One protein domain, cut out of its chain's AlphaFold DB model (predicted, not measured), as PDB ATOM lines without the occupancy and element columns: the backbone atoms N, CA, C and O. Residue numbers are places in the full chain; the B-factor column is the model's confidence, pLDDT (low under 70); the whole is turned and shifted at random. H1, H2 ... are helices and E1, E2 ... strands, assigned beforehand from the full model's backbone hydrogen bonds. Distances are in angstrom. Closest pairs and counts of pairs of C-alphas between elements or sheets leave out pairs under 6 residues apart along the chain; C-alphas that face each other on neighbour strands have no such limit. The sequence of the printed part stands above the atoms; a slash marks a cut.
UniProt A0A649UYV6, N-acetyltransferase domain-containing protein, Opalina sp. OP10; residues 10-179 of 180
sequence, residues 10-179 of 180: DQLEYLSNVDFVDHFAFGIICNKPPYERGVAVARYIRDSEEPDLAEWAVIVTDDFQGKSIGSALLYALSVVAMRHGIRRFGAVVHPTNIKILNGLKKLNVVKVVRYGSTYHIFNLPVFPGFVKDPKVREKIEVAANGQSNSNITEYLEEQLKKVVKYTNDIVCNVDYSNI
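What this domain is: This is residues 10 to 179 of the 180 residues of the protein "N-acetyltransferase domain-containing protein" of Opalina sp. OP10 (UniProt A0A649UYV6). A twisted seven-stranded sheet makes a wall, with H2 and H5 side by side over one face and H4 packed on those two from beyond, the three helices forming a triangular bundle. Two short helices sit at the margins: H1 and H3 each only graze the sheet. The 170 printed residues hold five named helices and seven named strands, in the order H1 E1 E2 E3 H2 E4 H3 E5 E6 H4 H5 E7; the class is mixed, helices and strands. The mixed sheet runs E5 E6 E4 E3 E2 E1 E7. The whole is compact, with a radius of gyration of the C-alphas of 15.4 A, and spans 43 by 35 by 31 A.

Where its parts are: Find C-alpha 10 at (113.646, 109.231, 131.843), where H1, residues 10 to 16, begins. Next come E1, residues 23 to 30, 23.6 A; E2, residues 37 to 46, 27.7 A, which bends by 54 degrees at residue 40; and E3, residues 53 to 60, 23.4 A. H2, residues 69 to 83, starts at (107.407, 132.977, 146.873) and runs 21.9 A. After it look for E4, residues 88 to 91, H3, residues 98 to 104, E5, residues 110 to 114, and E6, residues 117 to 123, 19.2 A. H4, residues 134 to 144, is 15.0 A long and H5, residues 152 to 163, 16.9 A. E7, residues 169 to 172, ends at (101.025, 119.762, 146.347).

How they stand to each other: Start at E1, E2 and E3, a meander, each strand the antiparallel neighbour of the one before: N 26 and O 42 are 2.8 A apart, N 43 and O 57 2.9 A. Beside E1, E7 is antiparallel, with N 27 and O 171 at 2.7 A. E4 is parallel to E3, with N 90 and O 54 at 2.9 A; E3, H2 and E4 form a strand-helix-strand unit, two parallel neighbour strands with a helix between, its crossover right-handed. E4, H3 and E5 form a split unit, E6 between its strands, also right-handed. H2 and H5 are on the same face, two layers with the sheet. The closest C-alphas of H2 and E2 are those of Leu 73 and Ala 42, 6.0 A. H5 lies over E7 at a height of 8.0 A over the sheet. H4 touches H5 in a helical hairpin, Ala 143 to Ile 152 at 5.3 A between closest C-alphas. Every O i to N i+4 pair is within hydrogen-bond range in H1, H3 and H4, but 10 of 11 in H2 and 6 of 8 in H5.

The domain as a whole: The C-alphas farthest apart, those of Pro 33 and Glu 49, are 44.4 A apart. The printed part has no cut, and no link is long. Its mean pLDDT is 77.7; look for values under 70 at residues 10 to 20, 142 to 154 and 171 to 179, among others.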
ATOM      1  N   ASP A  10     112.992 109.526 130.558       49.56
ATOM      2  CA  ASP A  10     113.646 109.231 131.843       49.56
ATOM      3  C   ASP A  10     113.807 110.484 132.722       49.56
ATOM      4  O   ASP A  10     113.712 110.422 133.944       49.56
ATOM      5  N   GLN A  11     114.026 111.656 132.109       53.50
ATOM      6  CA  GLN A  11     114.012 112.924 132.839       53.50
ATOM      7  C   GLN A  11     112.596 113.292 133.272       53.50
ATOM      8  O   GLN A  11     112.424 113.792 134.372       53.50
ATOM      9  N   LEU A  12     111.581 113.044 132.445       54.09
ATOM     10  CA  LEU A  12     110.181 113.221 132.817       54.09
ATOM     11  C   LEU A  12     109.814 112.290 133.970       54.09
ATOM     12  O   LEU A  12     109.233 112.765 134.933       54.09
ATOM     13  N   GLU A  13     110.211 111.024 133.935       51.81
ATOM     14  CA  GLU A  13     109.961 110.050 134.997       51.81
ATOM     15  C   GLU A  13     110.682 110.439 136.293       51.81
ATOM     16  O   GLU A  13     110.043 110.556 137.334       51.81
ATOM     17  N   TYR A  14     111.965 110.801 136.232       51.91
ATOM     18  CA  TYR A  14     112.703 111.336 137.382       51.91
ATOM     19  C   TYR A  14     112.095 112.632 137.949       51.91
ATOM     20  O   TYR A  14     112.195 112.911 139.143       51.91
ATOM     21  N   LEU A  15     111.476 113.463 137.108       53.94
ATOM     22  CA  LEU A  15     110.817 114.703 137.526       53.94
ATOM     23  C   LEU A  15     109.357 114.497 137.977       53.94
ATOM     24  O   LEU A  15     108.857 115.356 138.699       53.94
ATOM     25  N   SER A  16     108.705 113.392 137.591       51.72
ATOM     26  CA  SER A  16     107.252 113.175 137.751       51.72
ATOM     27  C   SER A  16     106.882 112.006 138.661       51.72
ATOM     28  O   SER A  16     105.748 111.957 139.127       51.72
ATOM     29  N   ASN A  17     107.798 111.073 138.939       51.94
ATOM     30  CA  ASN A  17     107.540 109.959 139.848       51.94
ATOM     31  C   ASN A  17     107.761 110.447 141.286       51.94
ATOM     32  O   ASN A  17     108.844 110.325 141.860       51.94
ATOM     33  N   VAL A  18     106.757 111.158 141.796       59.00
ATOM     34  CA  VAL A  18     106.751 111.757 143.126       59.00
ATOM     35  C   VAL A  18     106.102 110.746 144.070       59.00
ATOM     36  O   VAL A  18     104.887 110.604 144.087       59.00
ATOM     37  N   ASP A  19     106.903 109.993 144.825       65.38
ATOM     38  CA  ASP A  19     106.417 108.969 145.770       65.38
ATOM     39  C   ASP A  19     105.941 109.554 147.113       65.38
ATOM     40  O   ASP A  19     105.643 108.827 148.061       65.38
ATOM     41  N   PHE A  20     105.818 110.885 147.169       64.88
ATOM     42  CA  PHE A  20     105.305 111.679 148.281       64.88
ATOM     43  C   PHE A  20     106.186 111.656 149.538       64.88
ATOM     44  O   PHE A  20     105.889 112.388 150.485       64.88
ATOM     45  N   VAL A  21     107.272 110.876 149.552       71.81
ATOM     46  CA  VAL A  21     108.130 110.668 150.722       71.81
ATOM     47  C   VAL A  21     109.576 110.996 150.384       71.81
ATOM     48  O   VAL A  21     110.159 111.889 151.008       71.81
ATOM     49  N   ASP A  22     110.139 110.338 149.379       85.12
ATOM     50  CA  ASP A  22     111.527 110.490 148.954       85.12
ATOM     51  C   ASP A  22     111.636 111.486 147.804       85.12
ATOM     52  O   ASP A  22     112.595 112.247 147.746       85.12
ATOM     53  N   HIS A  23     110.604 111.609 146.980       87.06
ATOM     54  CA  HIS A  23     110.418 112.712 146.051       87.06
ATOM     55  C   HIS A  23     109.146 113.466 146.437       87.06
ATOM     56  O   HIS A  23     108.082 112.876 146.612       87.06
ATOM     57  N   PHE A  24     109.242 114.787 146.584       85.38
ATOM     58  CA  PHE A  24     108.111 115.628 146.975       85.38
ATOM     59  C   PHE A  24     108.166 116.988 146.282       85.38
ATOM     60  O   PHE A  24     109.237 117.594 146.208       85.38
ATOM     61  N   ALA A  25     107.015 117.508 145.840       85.44
ATOM     62  CA  ALA A  25     106.927 118.803 145.168       85.44
ATOM     63  C   ALA A  25     105.694 119.634 145.567       85.44
ATOM     64  O   ALA A  25     104.575 119.133 145.646       85.44
ATOM     65  N   PHE A  26     105.897 120.944 145.704       84.50
ATOM     66  CA  PHE A  26     104.864 121.978 145.684       84.50
ATOM     67  C   PHE A  26     104.892 122.717 144.347       84.50
ATOM     68  O   PHE A  26     105.944 123.190 143.918       84.50
ATOM     69  N   GLY A  27     103.729 122.895 143.734       83.94
ATOM     70  CA  GLY A  27     103.477 123.779 142.606       83.94
ATOM     71  C   GLY A  27     102.577 124.945 143.004       83.94
ATOM     72  O   GLY A  27     101.734 124.845 143.891       83.94
ATOM     73  N   ILE A  28     102.746 126.080 142.335       82.38
ATOM     74  CA  ILE A  28     101.856 127.230 142.468       82.38
ATOM     75  C   ILE A  28     101.281 127.552 141.098       82.38
ATOM     76  O   ILE A  28     102.041 127.743 140.145       82.38
ATOM     77  N   ILE A  29      99.957 127.672 141.025       82.25
ATOM     78  CA  ILE A  29      99.224 128.000 139.806       82.25
ATOM     79  C   ILE A  29      98.545 129.356 139.995       82.25
ATOM     80  O   ILE A  29      97.850 129.617 140.981       82.25
ATOM     81  N   CYS A  30      98.761 130.255 139.042       78.94
ATOM     82  CA  CYS A  30      97.981 131.475 138.958       78.94
ATOM     83  C   CYS A  30      96.837 131.238 137.970       78.94
ATOM     84  O   CYS A  30      97.085 130.876 136.832       78.94
ATOM     85  N   ASN A  31      95.597 131.456 138.410       77.88
ATOM     86  CA  ASN A  31      94.381 131.311 137.596       77.88
ATOM     87  C   ASN A  31      93.763 132.678 137.259       77.88
ATOM     88  O   ASN A  31      92.553 132.816 137.118       77.88
ATOM     89  N   LYS A  32      94.590 133.731 137.228       74.44
ATOM     90  CA  LYS A  32      94.165 135.091 136.884       74.44
ATOM     91  C   LYS A  32      94.801 135.498 135.559       74.44
ATOM     92  O   LYS A  32      96.029 135.420 135.465       74.44
ATOM     93  N   PRO A  33      94.027 136.013 134.592       74.75
ATOM     94  CA  PRO A  33      94.589 136.619 133.392       74.75
ATOM     95  C   PRO A  33      95.603 137.729 133.736       74.75
ATOM     96  O   PRO A  33      95.391 138.461 134.709       74.75
ATOM     97  N   PRO A  34      96.699 137.887 132.969       81.19
ATOM     98  CA  PRO A  34      97.136 137.077 131.819       81.19
ATOM     99  C   PRO A  34      97.982 135.840 132.200       81.19
ATOM    100  O   PRO A  34      98.677 135.278 131.359       81.19
ATOM    101  N   TYR A  35      98.002 135.440 133.473       73.81
ATOM    102  CA  TYR A  35      98.974 134.501 134.039       73.81
ATOM    103  C   TYR A  35      98.389 133.119 134.346       73.81
ATOM    104  O   TYR A  35      98.835 132.502 135.306       73.81
ATOM    105  N   GLU A  36      97.426 132.641 133.556       82.12
ATOM    106  CA  GLU A  36      96.748 131.338 133.700       82.12
ATOM    107  C   GLU A  36      97.707 130.157 133.448       82.12
ATOM    108  O   GLU A  36      97.695 129.524 132.396       82.12
ATOM    109  N   ARG A  37      98.634 129.927 134.386       82.38
ATOM    110  CA  ARG A  37      99.742 128.971 134.270       82.38
ATOM    111  C   ARG A  37     100.372 128.644 135.625       82.38
ATOM    112  O   ARG A  37     100.183 129.349 136.618       82.38
ATOM    113  N   GLY A  38     101.225 127.621 135.639       83.81
ATOM    114  CA  GLY A  38     102.181 127.398 136.723       83.81
ATOM    115  C   GLY A  38     103.179 128.558 136.839       83.81
ATOM    116  O   GLY A  38     103.787 128.977 135.850       83.81
ATOM    117  N   VAL A  39     103.351 129.088 138.051       86.06
ATOM    118  CA  VAL A  39     104.199 130.263 138.332       86.06
ATOM    119  C   VAL A  39     105.367 129.967 139.266       86.06
ATOM    120  O   VAL A  39     106.341 130.721 139.288       86.06
ATOM    121  N   ALA A  40     105.313 128.871 140.022       86.44
ATOM    122  CA  ALA A  40     106.445 128.409 140.813       86.44
ATOM    123  C   ALA A  40     106.379 126.905 141.078       86.44
ATOM    124  O   ALA A  40     105.297 126.324 141.120       86.44
ATOM    125  N   VAL A  41     107.544 126.305 141.312       87.75
ATOM    126  CA  VAL A  41     107.690 124.938 141.818       87.75
ATOM    127  C   VAL A  41     108.812 124.890 142.850       87.75
ATOM    128  O   VAL A  41     109.833 125.565 142.702       87.75
ATOM    129  N   ALA A  42     108.633 124.085 143.889       89.00
ATOM    130  CA  ALA A  42     109.679 123.700 144.822       89.00
ATOM    131  C   ALA A  42     109.615 122.205 145.088       89.00
ATOM    132  O   ALA A  42     108.528 121.674 145.275       89.00
ATOM    133  N   ARG A  43     110.760 121.534 145.129       91.56
ATOM    134  CA  ARG A  43     110.808 120.085 145.326       91.56
ATOM    135  C   ARG A  43     112.075 119.635 146.021       91.56
ATOM    136  O   ARG A  43     113.086 120.338 145.933       91.56
ATOM    137  N   TYR A  44     112.017 118.463 146.641       92.62
ATOM    138  CA  TYR A  44     113.202 117.724 147.052       92.62
ATOM    139  C   TYR A  44     113.179 116.290 146.517       92.62
ATOM    140  O   TYR A  44     112.105 115.745 146.263       92.62
ATOM    141  N   ILE A  45     114.365 115.702 146.379       92.31
ATOM    142  CA  ILE A  45     114.595 114.286 146.081       92.31
ATOM    143  C   ILE A  45     115.611 113.763 147.098       92.31
ATOM    144  O   ILE A  45     116.701 114.323 147.215       92.31
ATOM    145  N   ARG A  46     115.249 112.742 147.872       93.81
ATOM    146  CA  ARG A  46     116.113 112.111 148.870       93.81
ATOM    147  C   ARG A  46     117.265 111.403 148.169       93.81
ATOM    148  O   ARG A  46     117.076 110.746 147.150       93.81
ATOM    149  N   ASP A  47     118.455 111.549 148.733       92.69
ATOM    150  CA  ASP A  47     119.621 110.792 148.303       92.69
ATOM    151  C   ASP A  47     119.428 109.313 148.681       92.69
ATOM    152  O   ASP A  47     119.100 108.995 149.827       92.69
ATOM    153  N   SER A  48     119.586 108.410 147.711       88.56
ATOM    154  CA  SER A  48     119.364 106.974 147.914       88.56
ATOM    155  C   SER A  48     120.413 106.332 148.823       88.56
ATOM    156  O   SER A  48     120.113 105.355 149.506       88.56
ATOM    157  N   GLU A  49     121.628 106.883 148.849       90.88
ATOM    158  CA  GLU A  49     122.748 106.379 149.649       90.88
ATOM    159  C   GLU A  49     122.815 107.061 151.022       90.88
ATOM    160  O   GLU A  49     123.348 106.502 151.982       90.88
ATOM    161  N   GLU A  50     122.264 108.271 151.139       94.06
ATOM    162  CA  GLU A  50     122.271 109.077 152.360       94.06
ATOM    163  C   GLU A  50     120.848 109.549 152.714       94.06
ATOM    164  O   GLU A  50     120.490 110.700 152.454       94.06
ATOM    165  N   PRO A  51     120.016 108.694 153.348       93.12
ATOM    166  CA  PRO A  51     118.582 108.954 153.505       93.12
ATOM    167  C   PRO A  51     118.205 110.178 154.354       93.12
ATOM    168  O   PRO A  51     117.039 110.583 154.375       93.12
ATOM    169  N   ASP A  52     119.149 110.762 155.096       95.75
ATOM    170  CA  ASP A  52     118.941 112.002 155.844       95.75
ATOM    171  C   ASP A  52     119.274 113.267 155.025       95.75
ATOM    172  O   ASP A  52     119.062 114.381 155.515       95.75
ATOM    173  N   LEU A  53     119.753 113.122 153.787       96.06
ATOM    174  CA  LEU A  53     120.024 114.195 152.835       96.06
ATOM    175  C   LEU A  53     119.001 114.174 151.691       96.06
ATOM    176  O   LEU A  53     118.637 113.123 151.172       96.06
ATOM    177  N   ALA A  54     118.575 115.356 151.254       95.88
ATOM    178  CA  ALA A  54     117.835 115.500 150.007       95.88
ATOM    179  C   ALA A  54     118.354 116.661 149.157       95.88
ATOM    180  O   ALA A  54     118.721 117.727 149.668       95.88
ATOM    181  N   GLU A  55     118.355 116.459 147.844       94.69
ATOM    182  CA  GLU A  55     118.578 117.514 146.871       94.69
ATOM    183  C   GLU A  55     117.323 118.360 146.713       94.69
ATOM    184  O   GLU A  55     116.240 117.813 146.534       94.69
ATOM    185  N   TRP A  56     117.444 119.688 146.737       93.81
ATOM    186  CA  TRP A  56     116.291 120.581 146.590       93.81
ATOM    187  C   TRP A  56     116.416 121.517 145.387       93.81
ATOM    188  O   TRP A  56     117.506 121.921 144.983       93.81
ATOM    189  N   ALA A  57     115.268 121.927 144.849       91.06
ATOM    190  CA  ALA A  57     115.182 122.933 143.797       91.06
ATOM    191  C   ALA A  57     113.965 123.841 143.997       91.06
ATOM    192  O   ALA A  57     112.903 123.382 144.410       91.06
ATOM    193  N   VAL A  58     114.115 125.127 143.666       88.50
ATOM    194  CA  VAL A  58     113.019 126.107 143.629       88.50
ATOM    195  C   VAL A  58     113.134 126.952 142.367       88.50
ATOM    196  O   VAL A  58     114.186 127.536 142.106       88.50
ATOM    197  N   ILE A  59     112.042 127.055 141.613       87.75
ATOM    198  CA  ILE A  59     111.934 127.878 140.404       87.75
ATOM    199  C   ILE A  59     110.696 128.767 140.540       87.75
ATOM    200  O   ILE A  59     109.633 128.304 140.944       87.75
ATOM    201  N   VAL A  60     110.839 130.052 140.207       86.62
ATOM    202  CA  VAL A  60     109.749 131.038 140.187       86.62
ATOM    203  C   VAL A  60     109.844 131.817 138.883       86.62
ATOM    204  O   VAL A  60     110.930 132.284 138.530       86.62
ATOM    205  N   THR A  61     108.728 131.958 138.174       86.00
ATOM    206  CA  THR A  61     108.668 132.707 136.914       86.00
ATOM    207  C   THR A  61     108.938 134.194 137.144       86.00
ATOM    208  O   THR A  61     108.675 134.726 138.224       86.00
ATOM    209  N   ASP A  62     109.484 134.870 136.134       85.12
ATOM    210  CA  ASP A  62     110.020 136.231 136.270       85.12
ATOM    211  C   ASP A  62     108.995 137.245 136.806       85.12
ATOM    212  O   ASP A  62     109.312 137.989 137.735       85.12
ATOM    213  N   ASP A  63     107.741 137.189 136.337       83.62
ATOM    214  CA  ASP A  63     106.636 138.055 136.799       83.62
ATOM    215  C   ASP A  63     106.350 137.918 138.311       83.62
ATOM    216  O   ASP A  63     105.775 138.804 138.956       83.62
ATOM    217  N   PHE A  64     106.755 136.786 138.890       83.44
ATOM    218  CA  PHE A  64     106.491 136.392 140.267       83.44
ATOM    219  C   PHE A  64     107.750 136.424 141.154       83.44
ATOM    220  O   PHE A  64     107.672 136.205 142.370       83.44
ATOM    221  N   GLN A  65     108.917 136.765 140.598       82.81
ATOM    222  CA  GLN A  65     110.143 136.928 141.374       82.81
ATOM    223  C   GLN A  65     110.090 138.150 142.306       82.81
ATOM    224  O   GLN A  65     109.336 139.101 142.124       82.81
ATOM    225  N   GLY A  66     110.902 138.124 143.369       80.31
ATOM    226  CA  GLY A  66     110.983 139.229 144.340       80.31
ATOM    227  C   GLY A  66     109.801 139.328 145.314       80.31
ATOM    228  O   GLY A  66     109.855 140.128 146.240       80.31
ATOM    229  N   LYS A  67     108.784 138.470 145.174       80.25
ATOM    230  CA  LYS A  67     107.578 138.427 146.024       80.25
ATOM    231  C   LYS A  67     107.664 137.393 147.158       80.25
ATOM    232  O   LYS A  67     106.645 136.924 147.647       80.25
ATOM    233  N   SER A  68     108.877 136.985 147.542       81.44
ATOM    234  CA  SER A  68     109.156 135.982 148.591       81.44
ATOM    235  C   SER A  68     108.577 134.572 148.376       81.44
ATOM    236  O   SER A  68     108.734 133.728 149.253       81.44
ATOM    237  N   ILE A  69     108.006 134.280 147.203       83.31
ATOM    238  CA  ILE A  69     107.407 132.977 146.873       83.31
ATOM    239  C   ILE A  69     108.407 131.835 147.057       83.31
ATOM    240  O   ILE A  69     108.135 130.887 147.786       83.31
ATOM    241  N   GLY A  70     109.601 131.956 146.471       84.50
ATOM    242  CA  GLY A  70     110.609 130.901 146.570       84.50
ATOM    243  C   GLY A  70     111.098 130.652 148.002       84.50
ATOM    244  O   GLY A  70     111.362 129.513 148.370       84.50
ATOM    245  N   SER A  71     111.172 131.695 148.837       84.44
ATOM    246  CA  SER A  71     111.560 131.547 150.245       84.44
ATOM    247  C   SER A  71     110.472 130.864 151.072       84.44
ATOM    248  O   SER A  71     110.795 130.015 151.896       84.44
ATOM    249  N   ALA A  72     109.199 131.195 150.824       83.38
ATOM    250  CA  ALA A  72     108.067 130.537 151.470       83.38
ATOM    251  C   ALA A  72     107.981 129.054 151.083       83.38
ATOM    252  O   ALA A  72     107.832 128.199 151.955       83.38
ATOM    253  N   LEU A  73     108.156 128.750 149.794       86.44
ATOM    254  CA  LEU A  73     108.170 127.380 149.295       86.44
ATOM    255  C   LEU A  73     109.331 126.557 149.864       86.44
ATOM    256  O   LEU A  73     109.102 125.447 150.327       86.44
ATOM    257  N   LEU A  74     110.559 127.092 149.891       88.38
ATOM    258  CA  LEU A  74     111.703 126.383 150.478       88.38
ATOM    259  C   LEU A  74     111.503 126.107 151.974       88.38
ATOM    260  O   LEU A  74     111.884 125.048 152.469       88.38
ATOM    261  N   TYR A  75     110.893 127.050 152.694       86.81
ATOM    262  CA  TYR A  75     110.573 126.873 154.104       86.81
ATOM    263  C   TYR A  75     109.557 125.744 154.318       86.81
ATOM    264  O   TYR A  75     109.839 124.814 155.074       86.81
ATOM    265  N   ALA A  76     108.441 125.756 153.582       85.00
ATOM    266  CA  ALA A  76     107.458 124.673 153.622       85.00
ATOM    267  C   ALA A  76     108.070 123.317 153.226       85.00
ATOM    268  O   ALA A  76     107.835 122.311 153.891       85.00
ATOM    269  N   LEU A  77     108.919 123.301 152.196       88.31
ATOM    270  CA  LEU A  77     109.621 122.106 151.741       88.31
ATOM    271  C   LEU A  77     110.528 121.519 152.835       88.31
ATOM    272  O   LEU A  77     110.526 120.310 153.048       88.31
ATOM    273  N   SER A  78     111.262 122.366 153.568       89.38
ATOM    274  CA  SER A  78     112.113 121.911 154.679       89.38
ATOM    275  C   SER A  78     111.317 121.267 155.812       89.38
ATOM    276  O   SER A  78     111.762 120.294 156.416       89.38
ATOM    277  N   VAL A  79     110.121 121.789 156.064       84.75
ATOM    278  CA  VAL A  79     109.210 121.306 157.098       84.75
ATOM    279  C   VAL A  79     108.661 119.924 156.752       84.75
ATOM    280  O   VAL A  79     108.665 119.038 157.606       84.75
ATOM    281  N   VAL A  80     108.256 119.708 155.498       85.62
ATOM    282  CA  VAL A  80     107.824 118.385 155.024       85.62
ATOM    283  C   VAL A  80     108.982 117.389 155.077       85.62
ATOM    284  O   VAL A  80     108.842 116.315 155.659       85.62
ATOM    285  N   ALA A  81     110.153 117.771 154.562       89.25
ATOM    286  CA  ALA A  81     111.331 116.907 154.536       89.25
ATOM    287  C   ALA A  81     111.711 116.399 155.941       89.25
ATOM    288  O   ALA A  81     111.982 115.212 156.130       89.25
ATOM    289  N   MET A  82     111.641 117.266 156.957       89.25
ATOM    290  CA  MET A  82     111.906 116.879 158.346       89.25
ATOM    291  C   MET A  82     110.975 115.790 158.877       89.25
ATOM    292  O   MET A  82     111.425 114.932 159.647       89.25
ATOM    293  N   ARG A  83     109.702 115.786 158.469       84.12
ATOM    294  CA  ARG A  83     108.759 114.725 158.847       84.12
ATOM    295  C   ARG A  83     109.087 113.397 158.197       84.12
ATOM    296  O   ARG A  83     108.865 112.361 158.811       84.12
ATOM    297  N   HIS A  84     109.653 113.430 156.999       87.06
ATOM    298  CA  HIS A  84     110.086 112.233 156.284       87.06
ATOM    299  C   HIS A  84     111.489 111.764 156.710       87.06
ATOM    300  O   HIS A  84     112.058 110.858 156.109       87.06
ATOM    301  N   GLY A  85     112.055 112.341 157.776       90.44
ATOM    302  CA  GLY A  85     113.343 111.928 158.339       90.44
ATOM    303  C   GLY A  85     114.560 112.581 157.681       90.44
ATOM    304  O   GLY A  85     115.676 112.340 158.131       90.44
ATOM    305  N   ILE A  86     114.365 113.453 156.691       94.50
ATOM    306  CA  ILE A  86     115.448 114.237 156.096       94.50
ATOM    307  C   ILE A  86     115.894 115.297 157.108       94.50
ATOM    308  O   ILE A  86     115.088 115.963 157.766       94.50
ATOM    309  N   ARG A  87     117.204 115.442 157.272       95.12
ATOM    310  CA  ARG A  87     117.839 116.362 158.226       95.12
ATOM    311  C   ARG A  87     118.670 117.425 157.537       95.12
ATOM    312  O   ARG A  87     118.934 118.464 158.140       95.12
ATOM    313  N   ARG A  88     119.064 117.192 156.287       96.00
ATOM    314  CA  ARG A  88     119.925 118.079 155.517       96.00
ATOM    315  C   ARG A  88     119.384 118.280 154.118       96.00
ATOM    316  O   ARG A  88     118.840 117.371 153.501       96.00
ATOM    317  N   PHE A  89     119.600 119.480 153.606       95.94
ATOM    318  CA  PHE A  89     119.370 119.805 152.210       95.94
ATOM    319  C   PHE A  89     120.686 120.130 151.526       95.94
ATOM    320  O   PHE A  89     121.529 120.824 152.094       95.94
ATOM    321  N   GLY A  90     120.834 119.645 150.295       95.06
ATOM    322  CA  GLY A  90     121.949 119.933 149.404       95.06
ATOM    323  C   GLY A  90     121.454 120.495 148.076       95.06
ATOM    324  O   GLY A  90     120.414 120.088 147.577       95.06
ATOM    325  N   ALA A  91     122.175 121.445 147.489       92.94
ATOM    326  CA  ALA A  91     121.919 121.849 146.106       92.94
ATOM    327  C   ALA A  91     123.159 122.448 145.451       92.94
ATOM    328  O   ALA A  91     123.977 123.105 146.106       92.94
ATOM    329  N   VAL A  92     123.247 122.296 144.132       91.12
ATOM    330  CA  VAL A  92     124.129 123.111 143.300       91.12
ATOM    331  C   VAL A  92     123.435 124.446 143.048       91.12
ATOM    332  O   VAL A  92     122.335 124.503 142.503       91.12
ATOM    333  N   VAL A  93     124.079 125.542 143.443       87.12
ATOM    334  CA  VAL A  93     123.538 126.890 143.251       87.12
ATOM    335  C   VAL A  93     124.412 127.631 142.257       87.12
ATOM    336  O   VAL A  93     125.612 127.793 142.472       87.12
ATOM    337  N   HIS A  94     123.809 128.113 141.168       84.94
ATOM    338  CA  HIS A  94     124.542 128.903 140.186       84.94
ATOM    339  C   HIS A  94     125.125 130.172 140.848       84.94
ATOM    340  O   HIS A  94     124.392 130.853 141.575       84.94
ATOM    341  N   PRO A  95     126.394 130.551 140.581       82.12
ATOM    342  CA  PRO A  95     127.056 131.683 141.243       82.12
ATOM    343  C   PRO A  95     126.325 133.028 141.120       82.12
ATOM    344  O   PRO A  95     126.489 133.906 141.962       82.12
ATOM    345  N   THR A  96     125.493 133.195 140.088       79.69
ATOM    346  CA  THR A  96     124.705 134.420 139.871       79.69
ATOM    347  C   THR A  96     123.395 134.462 140.664       79.69
ATOM    348  O   THR A  96     122.755 135.511 140.716       79.69
ATOM    349  N   ASN A  97     122.987 133.376 141.333       78.19
ATOM    350  CA  ASN A  97     121.792 133.361 142.179       78.19
ATOM    351  C   ASN A  97     122.093 133.951 143.571       78.19
ATOM    352  O   ASN A  97     122.005 133.290 144.609       78.19
ATOM    353  N   ILE A  98     122.460 135.237 143.581       81.31
ATOM    354  CA  ILE A  98     122.909 135.982 144.765       81.31
ATOM    355  C   ILE A  98     121.865 135.959 145.891       81.31
ATOM    356  O   ILE A  98     122.230 135.943 147.065       81.31
ATOM    357  N   LYS A  99     120.567 135.912 145.560       77.88
ATOM    358  CA  LYS A  99     119.482 135.838 146.551       77.88
ATOM    359  C   LYS A  99     119.560 134.550 147.374       77.88
ATOM    360  O   LYS A  99     119.586 134.631 148.602       77.88
ATOM    361  N   ILE A 100     119.651 133.389 146.719       79.19
ATOM    362  CA  ILE A 100     119.808 132.103 147.412       79.19
ATOM    363  C   ILE A 100     121.148 132.059 148.140       79.19
ATOM    364  O   ILE A 100     121.172 131.763 149.331       79.19
ATOM    365  N   LEU A 101     122.245 132.448 147.487       83.50
ATOM    366  CA  LEU A 101     123.577 132.442 148.103       83.50
ATOM    367  C   LEU A 101     123.646 133.304 149.375       83.50
ATOM    368  O   LEU A 101     124.265 132.902 150.357       83.50
ATOM    369  N   ASN A 102     122.983 134.462 149.405       83.38
ATOM    370  CA  ASN A 102     122.906 135.295 150.607       83.38
ATOM    371  C   ASN A 102     122.022 134.687 151.703       83.38
ATOM    372  O   ASN A 102     122.327 134.863 152.882       83.38
ATOM    373  N   GLY A 103     120.954 133.972 151.341       79.00
ATOM    374  CA  GLY A 103     120.164 133.191 152.296       79.00
ATOM    375  C   GLY A 103     120.990 132.069 152.928       79.00
ATOM    376  O   GLY A 103     121.020 131.935 154.148       79.00
ATOM    377  N   LEU A 104     121.738 131.338 152.099       82.31
ATOM    378  CA  LEU A 104     122.614 130.235 152.495       82.31
ATOM    379  C   LEU A 104     123.730 130.649 153.464       82.31
ATOM    380  O   LEU A 104     124.070 129.883 154.362       82.31
ATOM    381  N   LYS A 105     124.260 131.878 153.359       82.81
ATOM    382  CA  LYS A 105     125.251 132.415 154.318       82.81
ATOM    383  C   LYS A 105     124.766 132.394 155.772       82.81
ATOM    384  O   LYS A 105     125.589 132.427 156.677       82.81
ATOM    385  N   LYS A 106     123.452 132.349 156.003       81.94
ATOM    386  CA  LYS A 106     122.848 132.313 157.342       81.94
ATOM    387  C   LYS A 106     122.636 130.892 157.881       81.94
ATOM    388  O   LYS A 106     122.150 130.757 158.996       81.94
ATOM    389  N   LEU A 107     122.947 129.852 157.100       80.44
ATOM    390  CA  LEU A 107     122.582 128.457 157.385       80.44
ATOM    391  C   LEU A 107     123.779 127.547 157.709       80.44
ATOM    392  O   LEU A 107     123.684 126.343 157.497       80.44
ATOM    393  N   ASN A 108     124.903 128.088 158.200       85.62
ATOM    394  CA  ASN A 108     126.128 127.313 158.479       85.62
ATOM    395  C   ASN A 108     126.491 126.344 157.333       85.62
ATOM    396  O   ASN A 108     126.813 125.181 157.559       85.62
ATOM    397  N   VAL A 109     126.368 126.822 156.089       90.25
ATOM    398  CA  VAL A 109     126.512 125.989 154.893       90.25
ATOM    399  C   VAL A 109     127.909 125.402 154.785       90.25
ATOM    400  O   VAL A 109     128.906 126.122 154.835       90.25
ATOM    401  N   VAL A 110     127.955 124.102 154.511       93.19
ATOM    402  CA  VAL A 110     129.161 123.377 154.124       93.19
ATOM    403  C   VAL A 110     129.157 123.197 152.610       93.19
ATOM    404  O   VAL A 110     128.130 122.885 152.009       93.19
ATOM    405  N   LYS A 111     130.311 123.410 151.975       94.00
ATOM    406  CA  LYS A 111     130.503 123.111 150.553       94.00
ATOM    407  C   LYS A 111     131.150 121.740 150.418       94.00
ATOM    408  O   LYS A 111     132.226 121.533 150.968       94.00
ATOM    409  N   VAL A 112     130.515 120.838 149.679       93.38
ATOM    410  CA  VAL A 112     131.009 119.473 149.447       93.38
ATOM    411  C   VAL A 112     131.003 119.194 147.951       93.38
ATOM    412  O   VAL A 112     130.057 119.569 147.262       93.38
ATOM    413  N   VAL A 113     132.044 118.546 147.432       93.25
ATOM    414  CA  VAL A 113     132.037 118.063 146.047       93.25
ATOM    415  C   VAL A 113     131.327 116.711 146.012       93.25
ATOM    416  O   VAL A 113     131.803 115.758 146.621       93.25
ATOM    417  N   ARG A 114     130.195 116.629 145.309       87.69
ATOM    418  CA  ARG A 114     129.446 115.389 145.041       87.69
ATOM    419  C   ARG A 114     129.131 115.323 143.557       87.69
ATOM    420  O   ARG A 114     128.872 116.362 142.953       87.69
ATOM    421  N   TYR A 115     129.188 114.132 142.965       87.12
ATOM    422  CA  TYR A 115     128.839 113.913 141.552       87.12
ATOM    423  C   TYR A 115     129.509 114.918 140.583       87.12
ATOM    424  O   TYR A 115     128.904 115.400 139.630       87.12
ATOM    425  N   GLY A 116     130.760 115.308 140.867       89.19
ATOM    426  CA  GLY A 116     131.514 116.284 140.067       89.19
ATOM    427  C   GLY A 116     131.093 117.756 140.219       89.19
ATOM    428  O   GLY A 116     131.645 118.611 139.532       89.19
ATOM    429  N   SER A 117     130.158 118.082 141.116       91.31
ATOM    430  CA  SER A 117     129.662 119.443 141.357       91.31
ATOM    431  C   SER A 117     129.848 119.880 142.811       91.31
ATOM    432  O   SER A 117     129.908 119.060 143.723       91.31
ATOM    433  N   THR A 118     129.934 121.192 143.055       93.00
ATOM    434  CA  THR A 118     129.967 121.735 144.425       93.00
ATOM    435  C   THR A 118     128.548 121.927 144.947       93.00
ATOM    436  O   THR A 118     127.825 122.820 144.505       93.00
ATOM    437  N   TYR A 119     128.179 121.113 145.926       94.25
ATOM    438  CA  TYR A 119     126.925 121.206 146.652       94.25
ATOM    439  C   TYR A 119     127.071 122.125 147.856       94.25
ATOM    440  O   TYR A 119     128.054 122.065 148.594       94.25
ATOM    441  N   HIS A 120     126.056 122.954 148.070       94.12
ATOM    442  CA  HIS A 120     125.861 123.707 149.298       94.12
ATOM    443  C   HIS A 120     124.918 122.920 150.206       94.12
ATOM    444  O   HIS A 120     123.730 122.816 149.899       94.12
ATOM    445  N   ILE A 121     125.448 122.373 151.297       94.88
ATOM    446  CA  ILE A 121     124.716 121.528 152.243       94.88
ATOM    447  C   ILE A 121     124.476 122.291 153.546       94.88
ATOM    448  O   ILE A 121     125.388 122.932 154.068       94.88
ATOM    449  N   PHE A 122     123.256 122.221 154.075       93.19
ATOM    450  CA  PHE A 122     122.871 122.814 155.358       93.19
ATOM    451  C   PHE A 122     121.858 121.945 156.107       93.19
ATOM    452  O   PHE A 122     121.121 121.163 155.505       93.19
ATOM    453  N   ASN A 123     121.810 122.115 157.430       92.81
ATOM    454  CA  ASN A 123     120.861 121.423 158.301       92.81
ATOM    455  C   ASN A 123     119.463 122.052 158.224       92.81
ATOM    456  O   ASN A 123     119.323 123.264 158.043       92.81
ATOM    457  N   LEU A 124     118.441 121.216 158.392       90.31
ATOM    458  CA  LEU A 124     117.036 121.600 158.476       90.31
ATOM    459  C   LEU A 124     116.582 121.804 159.936       90.31
ATOM    460  O   LEU A 124     117.161 121.191 160.837       90.31
ATOM    461  N   PRO A 125     115.539 122.627 160.181       80.50
ATOM    462  CA  PRO A 125     114.785 123.411 159.196       80.50
ATOM    463  C   PRO A 125     115.586 124.610 158.685       80.50
ATOM    464  O   PRO A 125     116.526 125.077 159.332       80.50
ATOM    465  N   VAL A 126     115.195 125.154 157.529       80.38
ATOM    466  CA  VAL A 126     115.744 126.452 157.107       80.38
ATOM    467  C   VAL A 126     115.341 127.548 158.100       80.38
ATOM    468  O   VAL A 126     114.279 127.501 158.718       80.38
ATOM    469  N   PHE A 127     116.195 128.561 158.259       71.56
ATOM    470  CA  PHE A 127     116.016 129.589 159.283       71.56
ATOM    471  C   PHE A 127     114.674 130.345 159.134       71.56
ATOM    472  O   PHE A 127     114.329 130.758 158.020       71.56
ATOM    473  N   PRO A 128     113.973 130.651 160.246       62.72
ATOM    474  CA  PRO A 128     112.697 131.371 160.278       62.72
ATOM    475  C   PRO A 128     112.580 132.610 159.385       62.72
ATOM    476  O   PRO A 128     111.522 132.886 158.835       62.72
ATOM    477  N   GLY A 129     113.672 133.356 159.201       68.81
ATOM    478  CA  GLY A 129     113.717 134.575 158.384       68.81
ATOM    479  C   GLY A 129     113.396 134.393 156.893       68.81
ATOM    480  O   GLY A 129     113.273 135.395 156.187       68.81
ATOM    481  N   PHE A 130     113.253 133.153 156.407       72.25
ATOM    482  CA  PHE A 130     112.739 132.849 155.066       72.25
ATOM    483  C   PHE A 130     111.234 133.141 154.941       72.25
ATOM    484  O   PHE A 130     110.781 133.550 153.870       72.25
ATOM    485  N   VAL A 131     110.485 133.036 156.044       74.06
ATOM    486  CA  VAL A 131     109.087 133.468 156.168       74.06
ATOM    487  C   VAL A 131     109.020 134.566 157.229       74.06
ATOM    488  O   VAL A 131     109.014 134.310 158.430       74.06
ATOM    489  N   LYS A 132     108.989 135.827 156.781       72.81
ATOM    490  CA  LYS A 132     109.045 136.992 157.684       72.81
ATOM    491  C   LYS A 132     107.839 137.101 158.621       72.81
ATOM    492  O   LYS A 132     107.987 137.644 159.710       72.81
ATOM    493  N   ASP A 133     106.666 136.632 158.195       74.50
ATOM    494  CA  ASP A 133     105.450 136.685 159.006       74.50
ATOM    495  C   ASP A 133     105.469 135.566 160.071       74.50
ATOM    496  O   ASP A 133     105.416 134.384 159.717       74.50
ATOM    497  N   PRO A 134     105.542 135.905 161.372       74.94
ATOM    498  CA  PRO A 134     105.602 134.918 162.443       74.94
ATOM    499  C   PRO A 134     104.333 134.064 162.546       74.94
ATOM    500  O   PRO A 134     104.452 132.887 162.863       74.94
ATOM    501  N   LYS A 135     103.148 134.604 162.225       70.38
ATOM    502  CA  LYS A 135     101.881 133.854 162.302       70.38
ATOM    503  C   LYS A 135     101.795 132.786 161.220       70.38
ATOM    504  O   LYS A 135     101.213 131.728 161.422       70.38
ATOM    505  N   VAL A 136     102.346 133.079 160.048       67.19
ATOM    506  CA  VAL A 136     102.435 132.116 158.945       67.19
ATOM    507  C   VAL A 136     103.428 131.018 159.300       67.19
ATOM    508  O   VAL A 136     103.130 129.840 159.122       67.19
ATOM    509  N   ARG A 137     104.596 131.410 159.813       77.31
ATOM    510  CA  ARG A 137     105.639 130.480 160.241       77.31
ATOM    511  C   ARG A 137     105.133 129.509 161.301       77.31
ATOM    512  O   ARG A 137     105.234 128.311 161.088       77.31
ATOM    513  N   GLU A 138     104.535 130.021 162.373       74.00
ATOM    514  CA  GLU A 138     103.980 129.211 163.463       74.00
ATOM    515  C   GLU A 138     103.003 128.160 162.934       74.00
ATOM    516  O   GLU A 138     103.075 126.995 163.301       74.00
ATOM    517  N   LYS A 139     102.131 128.538 161.996       68.25
ATOM    518  CA  LYS A 139     101.193 127.591 161.394       68.25
ATOM    519  C   LYS A 139     101.903 126.528 160.559       68.25
ATOM    520  O   LYS A 139     101.601 125.350 160.705       68.25
ATOM    521  N   ILE A 140     102.866 126.914 159.721       68.06
ATOM    522  CA  ILE A 140     103.675 125.950 158.960       68.06
ATOM    523  C   ILE A 140     104.412 124.982 159.914       68.06
ATOM    524  O   ILE A 140     104.440 123.781 159.657       68.06
ATOM    525  N   GLU A 141     104.936 125.465 161.044       72.12
ATOM    526  CA  GLU A 141     105.595 124.648 162.080       72.12
ATOM    527  C   GLU A 141     104.609 123.719 162.820       72.12
ATOM    528  O   GLU A 141     104.911 122.548 163.037       72.12
ATOM    529  N   VAL A 142     103.400 124.185 163.153       68.06
ATOM    530  CA  VAL A 142     102.323 123.351 163.733       68.06
ATOM    531  C   VAL A 142     101.944 122.212 162.787       68.06
ATOM    532  O   VAL A 142     101.769 121.069 163.220       68.06
ATOM    533  N   ALA A 143     101.887 122.496 161.483       60.00
ATOM    534  CA  ALA A 143     101.687 121.480 160.457       60.00
ATOM    535  C   ALA A 143     102.810 120.429 160.495       60.00
ATOM    536  O   ALA A 143     102.530 119.233 160.451       60.00
ATOM    537  N   ALA A 144     104.068 120.858 160.654       59.19
ATOM    538  CA  ALA A 144     105.244 119.989 160.769       59.19
ATOM    539  C   ALA A 144     105.140 118.979 161.923       59.19
ATOM    540  O   ALA A 144     105.516 117.819 161.778       59.19
ATOM    541  N   ASN A 145     104.595 119.400 163.062       61.72
ATOM    542  CA  ASN A 145     104.602 118.606 164.293       61.72
ATOM    543  C   ASN A 145     103.458 117.582 164.389       61.72
ATOM    544  O   ASN A 145     103.291 116.949 165.428       61.72
ATOM    545  N   GLY A 146     102.652 117.417 163.334       53.66
ATOM    546  CA  GLY A 146     101.529 116.468 163.340       53.66
ATOM    547  C   GLY A 146     100.380 116.880 164.257       53.66
ATOM    548  O   GLY A 146      99.516 116.065 164.547       53.66
ATOM    549  N   GLN A 147     100.358 118.141 164.693       51.31
ATOM    550  CA  GLN A 147      99.338 118.692 165.588       51.31
ATOM    551  C   GLN A 147      98.129 119.270 164.831       51.31
ATOM    552  O   GLN A 147      97.246 119.865 165.443       51.31
ATOM    553  N   SER A 148      98.083 119.107 163.503       52.09
ATOM    554  CA  SER A 148      96.907 119.423 162.688       52.09
ATOM    555  C   SER A 148      96.044 118.176 162.501       52.09
ATOM    556  O   SER A 148      96.566 117.113 162.179       52.09
ATOM    557  N   ASN A 149      94.724 118.324 162.641       48.59
ATOM    558  CA  ASN A 149      93.743 117.268 162.354       48.59
ATOM    559  C   ASN A 149      93.528 117.031 160.843       48.59
ATOM    560  O   ASN A 149      92.786 116.127 160.472       48.59
ATOM    561  N   SER A 150      94.139 117.846 159.978       53.94
ATOM    562  CA  SER A 150      94.141 117.691 158.517       53.94
ATOM    563  C   SER A 150      95.468 117.123 158.007       53.94
ATOM    564  O   SER A 150      96.497 117.215 158.685       53.94
ATOM    565  N   ASN A 151      95.460 116.558 156.793       68.69
ATOM    566  CA  ASN A 151      96.681 116.166 156.091       68.69
ATOM    567  C   ASN A 151      97.646 117.368 156.070       68.69
ATOM    568  O   ASN A 151      97.251 118.467 155.673       68.69
ATOM    569  N   ILE A 152      98.896 117.187 156.526       66.94
ATOM    570  CA  ILE A 152      99.892 118.276 156.611       66.94
ATOM    571  C   ILE A 152      99.967 119.058 155.301       66.94
ATOM    572  O   ILE A 152     100.086 120.281 155.306       66.94
ATOM    573  N   THR A 153      99.867 118.345 154.190       67.06
ATOM    574  CA  THR A 153      99.955 118.882 152.848       67.06
ATOM    575  C   THR A 153      98.842 119.887 152.547       67.06
ATOM    576  O   THR A 153      99.130 121.016 152.152       67.06
ATOM    577  N   GLU A 154      97.588 119.524 152.828       69.50
ATOM    578  CA  GLU A 154      96.414 120.394 152.659       69.50
ATOM    579  C   GLU A 154      96.513 121.631 153.561       69.50
ATOM    580  O   GLU A 154      96.264 122.763 153.145       69.50
ATOM    581  N   TYR A 155      96.957 121.441 154.806       70.19
ATOM    582  CA  TYR A 155      97.138 122.551 155.733       70.19
ATOM    583  C   TYR A 155      98.216 123.537 155.258       70.19
ATOM    584  O   TYR A 155      98.048 124.758 155.373       70.19
ATOM    585  N   LEU A 156      99.338 123.024 154.742       70.50
ATOM    586  CA  LEU A 156     100.424 123.840 154.204       70.50
ATOM    587  C   LEU A 156      99.978 124.620 152.969       70.50
ATOM    588  O   LEU A 156     100.305 125.806 152.876       70.50
ATOM    589  N   GLU A 157      99.196 124.017 152.071       74.00
ATOM    590  CA  GLU A 157      98.577 124.734 150.951       74.00
ATOM    591  C   GLU A 157      97.745 125.925 151.439       74.00
ATOM    592  O   GLU A 157      97.957 127.055 150.988       74.00
ATOM    593  N   GLU A 158      96.850 125.715 152.411       75.56
ATOM    594  CA  GLU A 158      96.026 126.792 152.969       75.56
ATOM    595  C   GLU A 158      96.856 127.927 153.578       75.56
ATOM    596  O   GLU A 158      96.486 129.102 153.478       75.56
ATOM    597  N   GLN A 159      97.970 127.606 154.245       74.12
ATOM    598  CA  GLN A 159      98.833 128.639 154.813       74.12
ATOM    599  C   GLN A 159      99.618 129.368 153.734       74.12
ATOM    600  O   GLN A 159      99.699 130.597 153.776       74.12
ATOM    601  N   LEU A 160     100.160 128.654 152.748       73.44
ATOM    602  CA  LEU A 160     100.909 129.264 151.656       73.44
ATOM    603  C   LEU A 160     100.018 130.213 150.834       73.44
ATOM    604  O   LEU A 160     100.485 131.298 150.475       73.44
ATOM    605  N   LYS A 161      98.723 129.905 150.649       75.88
ATOM    606  CA  LYS A 161      97.746 130.805 149.994       75.88
ATOM    607  C   LYS A 161      97.625 132.167 150.700       75.88
ATOM    608  O   LYS A 161      97.346 133.174 150.057       75.88
ATOM    609  N   LYS A 162      97.894 132.245 152.009       71.81
ATOM    610  CA  LYS A 162      97.850 133.506 152.787       71.81
ATOM    611  C   LYS A 162      99.099 134.370 152.591       71.81
ATOM    612  O   LYS A 162      99.053 135.581 152.804       71.81
ATOM    613  N   VAL A 163     100.214 133.761 152.191       68.44
ATOM    614  CA  VAL A 163     101.507 134.437 151.976       68.44
ATOM    615  C   VAL A 163     101.664 134.857 150.524       68.44
ATOM    616  O   VAL A 163     102.169 135.943 150.226       68.44
ATOM    617  N   VAL A 164     101.228 133.993 149.609       70.94
ATOM    618  CA  VAL A 164     101.362 134.182 148.170       70.94
ATOM    619  C   VAL A 164     100.178 135.012 147.673       70.94
ATOM    620  O   VAL A 164      99.180 134.503 147.184       70.94
ATOM    621  N   LYS A 165     100.302 136.341 147.784       63.19
ATOM    622  CA  LYS A 165      99.236 137.330 147.503       63.19
ATOM    623  C   LYS A 165      98.718 137.386 146.050       63.19
ATOM    624  O   LYS A 165      97.942 138.279 145.720       63.19
ATOM    625  N   TYR A 166      99.144 136.480 145.174       62.28
ATOM    626  CA  TYR A 166      98.898 136.553 143.730       62.28
ATOM    627  C   TYR A 166      98.335 135.266 143.129       62.28
ATOM    628  O   TYR A 166      98.192 135.197 141.912       62.28
ATOM    629  N   THR A 167      98.028 134.257 143.944       61.78
ATOM    630  CA  THR A 167      97.634 132.936 143.445       61.78
ATOM    631  C   THR A 167      96.425 132.439 144.213       61.78
ATOM    632  O   THR A 167      96.306 132.664 145.414       61.78
ATOM    633  N   ASN A 168      95.501 131.802 143.498       62.75
ATOM    634  CA  ASN A 168      94.335 131.178 144.119       62.75
ATOM    635  C   ASN A 168      94.622 129.708 144.447       62.75
ATOM    636  O   ASN A 168      94.052 129.176 145.400       62.75
ATOM    637  N   ASP A 169      95.567 129.097 143.723       70.50
ATOM    638  CA  ASP A 169      95.845 127.674 143.811       70.50
ATOM    639  C   ASP A 169      97.324 127.393 144.057       70.50
ATOM    640  O   ASP A 169      98.240 127.937 143.436       70.50
ATOM    641  N   ILE A 170      97.533 126.551 145.055       70.44
ATOM    642  CA  ILE A 170      98.802 125.941 145.408       70.44
ATOM    643  C   ILE A 170      98.465 124.470 145.411       70.44
ATOM    644  O   ILE A 170      97.468 124.094 146.019       70.44
ATOM    645  N   VAL A 171      99.236 123.708 144.656       69.75
ATOM    646  CA  VAL A 171      99.006 122.291 144.444       69.75
ATOM    647  C   VAL A 171     100.224 121.578 144.978       69.75
ATOM    648  O   VAL A 171     101.346 121.821 144.539       69.75
ATOM    649  N   CYS A 172     100.030 120.716 145.948       65.88
ATOM    650  CA  CYS A 172     101.025 119.762 146.347       65.88
ATOM    651  C   CYS A 172     100.882 118.513 145.491       65.88
ATOM    652  O   CYS A 172      99.786 117.988 145.330       65.88
ATOM    653  N   ASN A 173     102.017 118.033 144.990       62.16
ATOM    654  CA  ASN A 173     102.113 117.067 143.908       62.16
ATOM    655  C   ASN A 173     101.509 117.568 142.610       62.16
ATOM    656  O   ASN A 173     100.324 117.441 142.322       62.16
ATOM    657  N   VAL A 174     102.397 118.135 141.803       46.12
ATOM    658  CA  VAL A 174     102.112 118.400 140.405       46.12
ATOM    659  C   VAL A 174     102.171 117.056 139.693       46.12
ATOM    660  O   VAL A 174     103.258 116.552 139.419       46.12
ATOM    661  N   ASP A 175     101.013 116.470 139.399       39.31
ATOM    662  CA  ASP A 175     100.945 115.489 138.326       39.31
ATOM    663  C   ASP A 175     101.231 116.243 137.020       39.31
ATOM    664  O   ASP A 175     100.390 116.971 136.481       39.31
ATOM    665  N   TYR A 176     102.478 116.154 136.556       41.97
ATOM    666  CA  TYR A 176     102.923 116.823 135.336       41.97
ATOM    667  C   TYR A 176     102.221 116.281 134.081       41.97
ATOM    668  O   TYR A 176     102.376 116.876 133.016       41.97
ATOM    669  N   SER A 177     101.414 115.216 134.188       36.31
ATOM    670  CA  SER A 177     100.599 114.708 133.080       36.31
ATOM    671  C   SER A 177      99.504 115.679 132.613       36.31
ATOM    672  O   SER A 177      99.049 115.554 131.481       36.31
ATOM    673  N   ASN A 178      99.134 116.682 133.424       31.33
ATOM    674  CA  ASN A 178      98.131 117.703 133.075       31.33
ATOM    675  C   ASN A 178      98.724 119.086 132.731       31.33
ATOM    676  O   ASN A 178      97.986 120.065 132.623       31.33
ATOM    677  N   ILE A 179     100.047 119.198 132.555       36.53
ATOM    678  CA  ILE A 179     100.693 120.418 132.038       36.53
ATOM    679  C   ILE A 179     101.158 120.155 130.601       36.53
ATOM    680  O   ILE A 179     102.357 120.091 130.316       36.53
TER     681      ILE A 179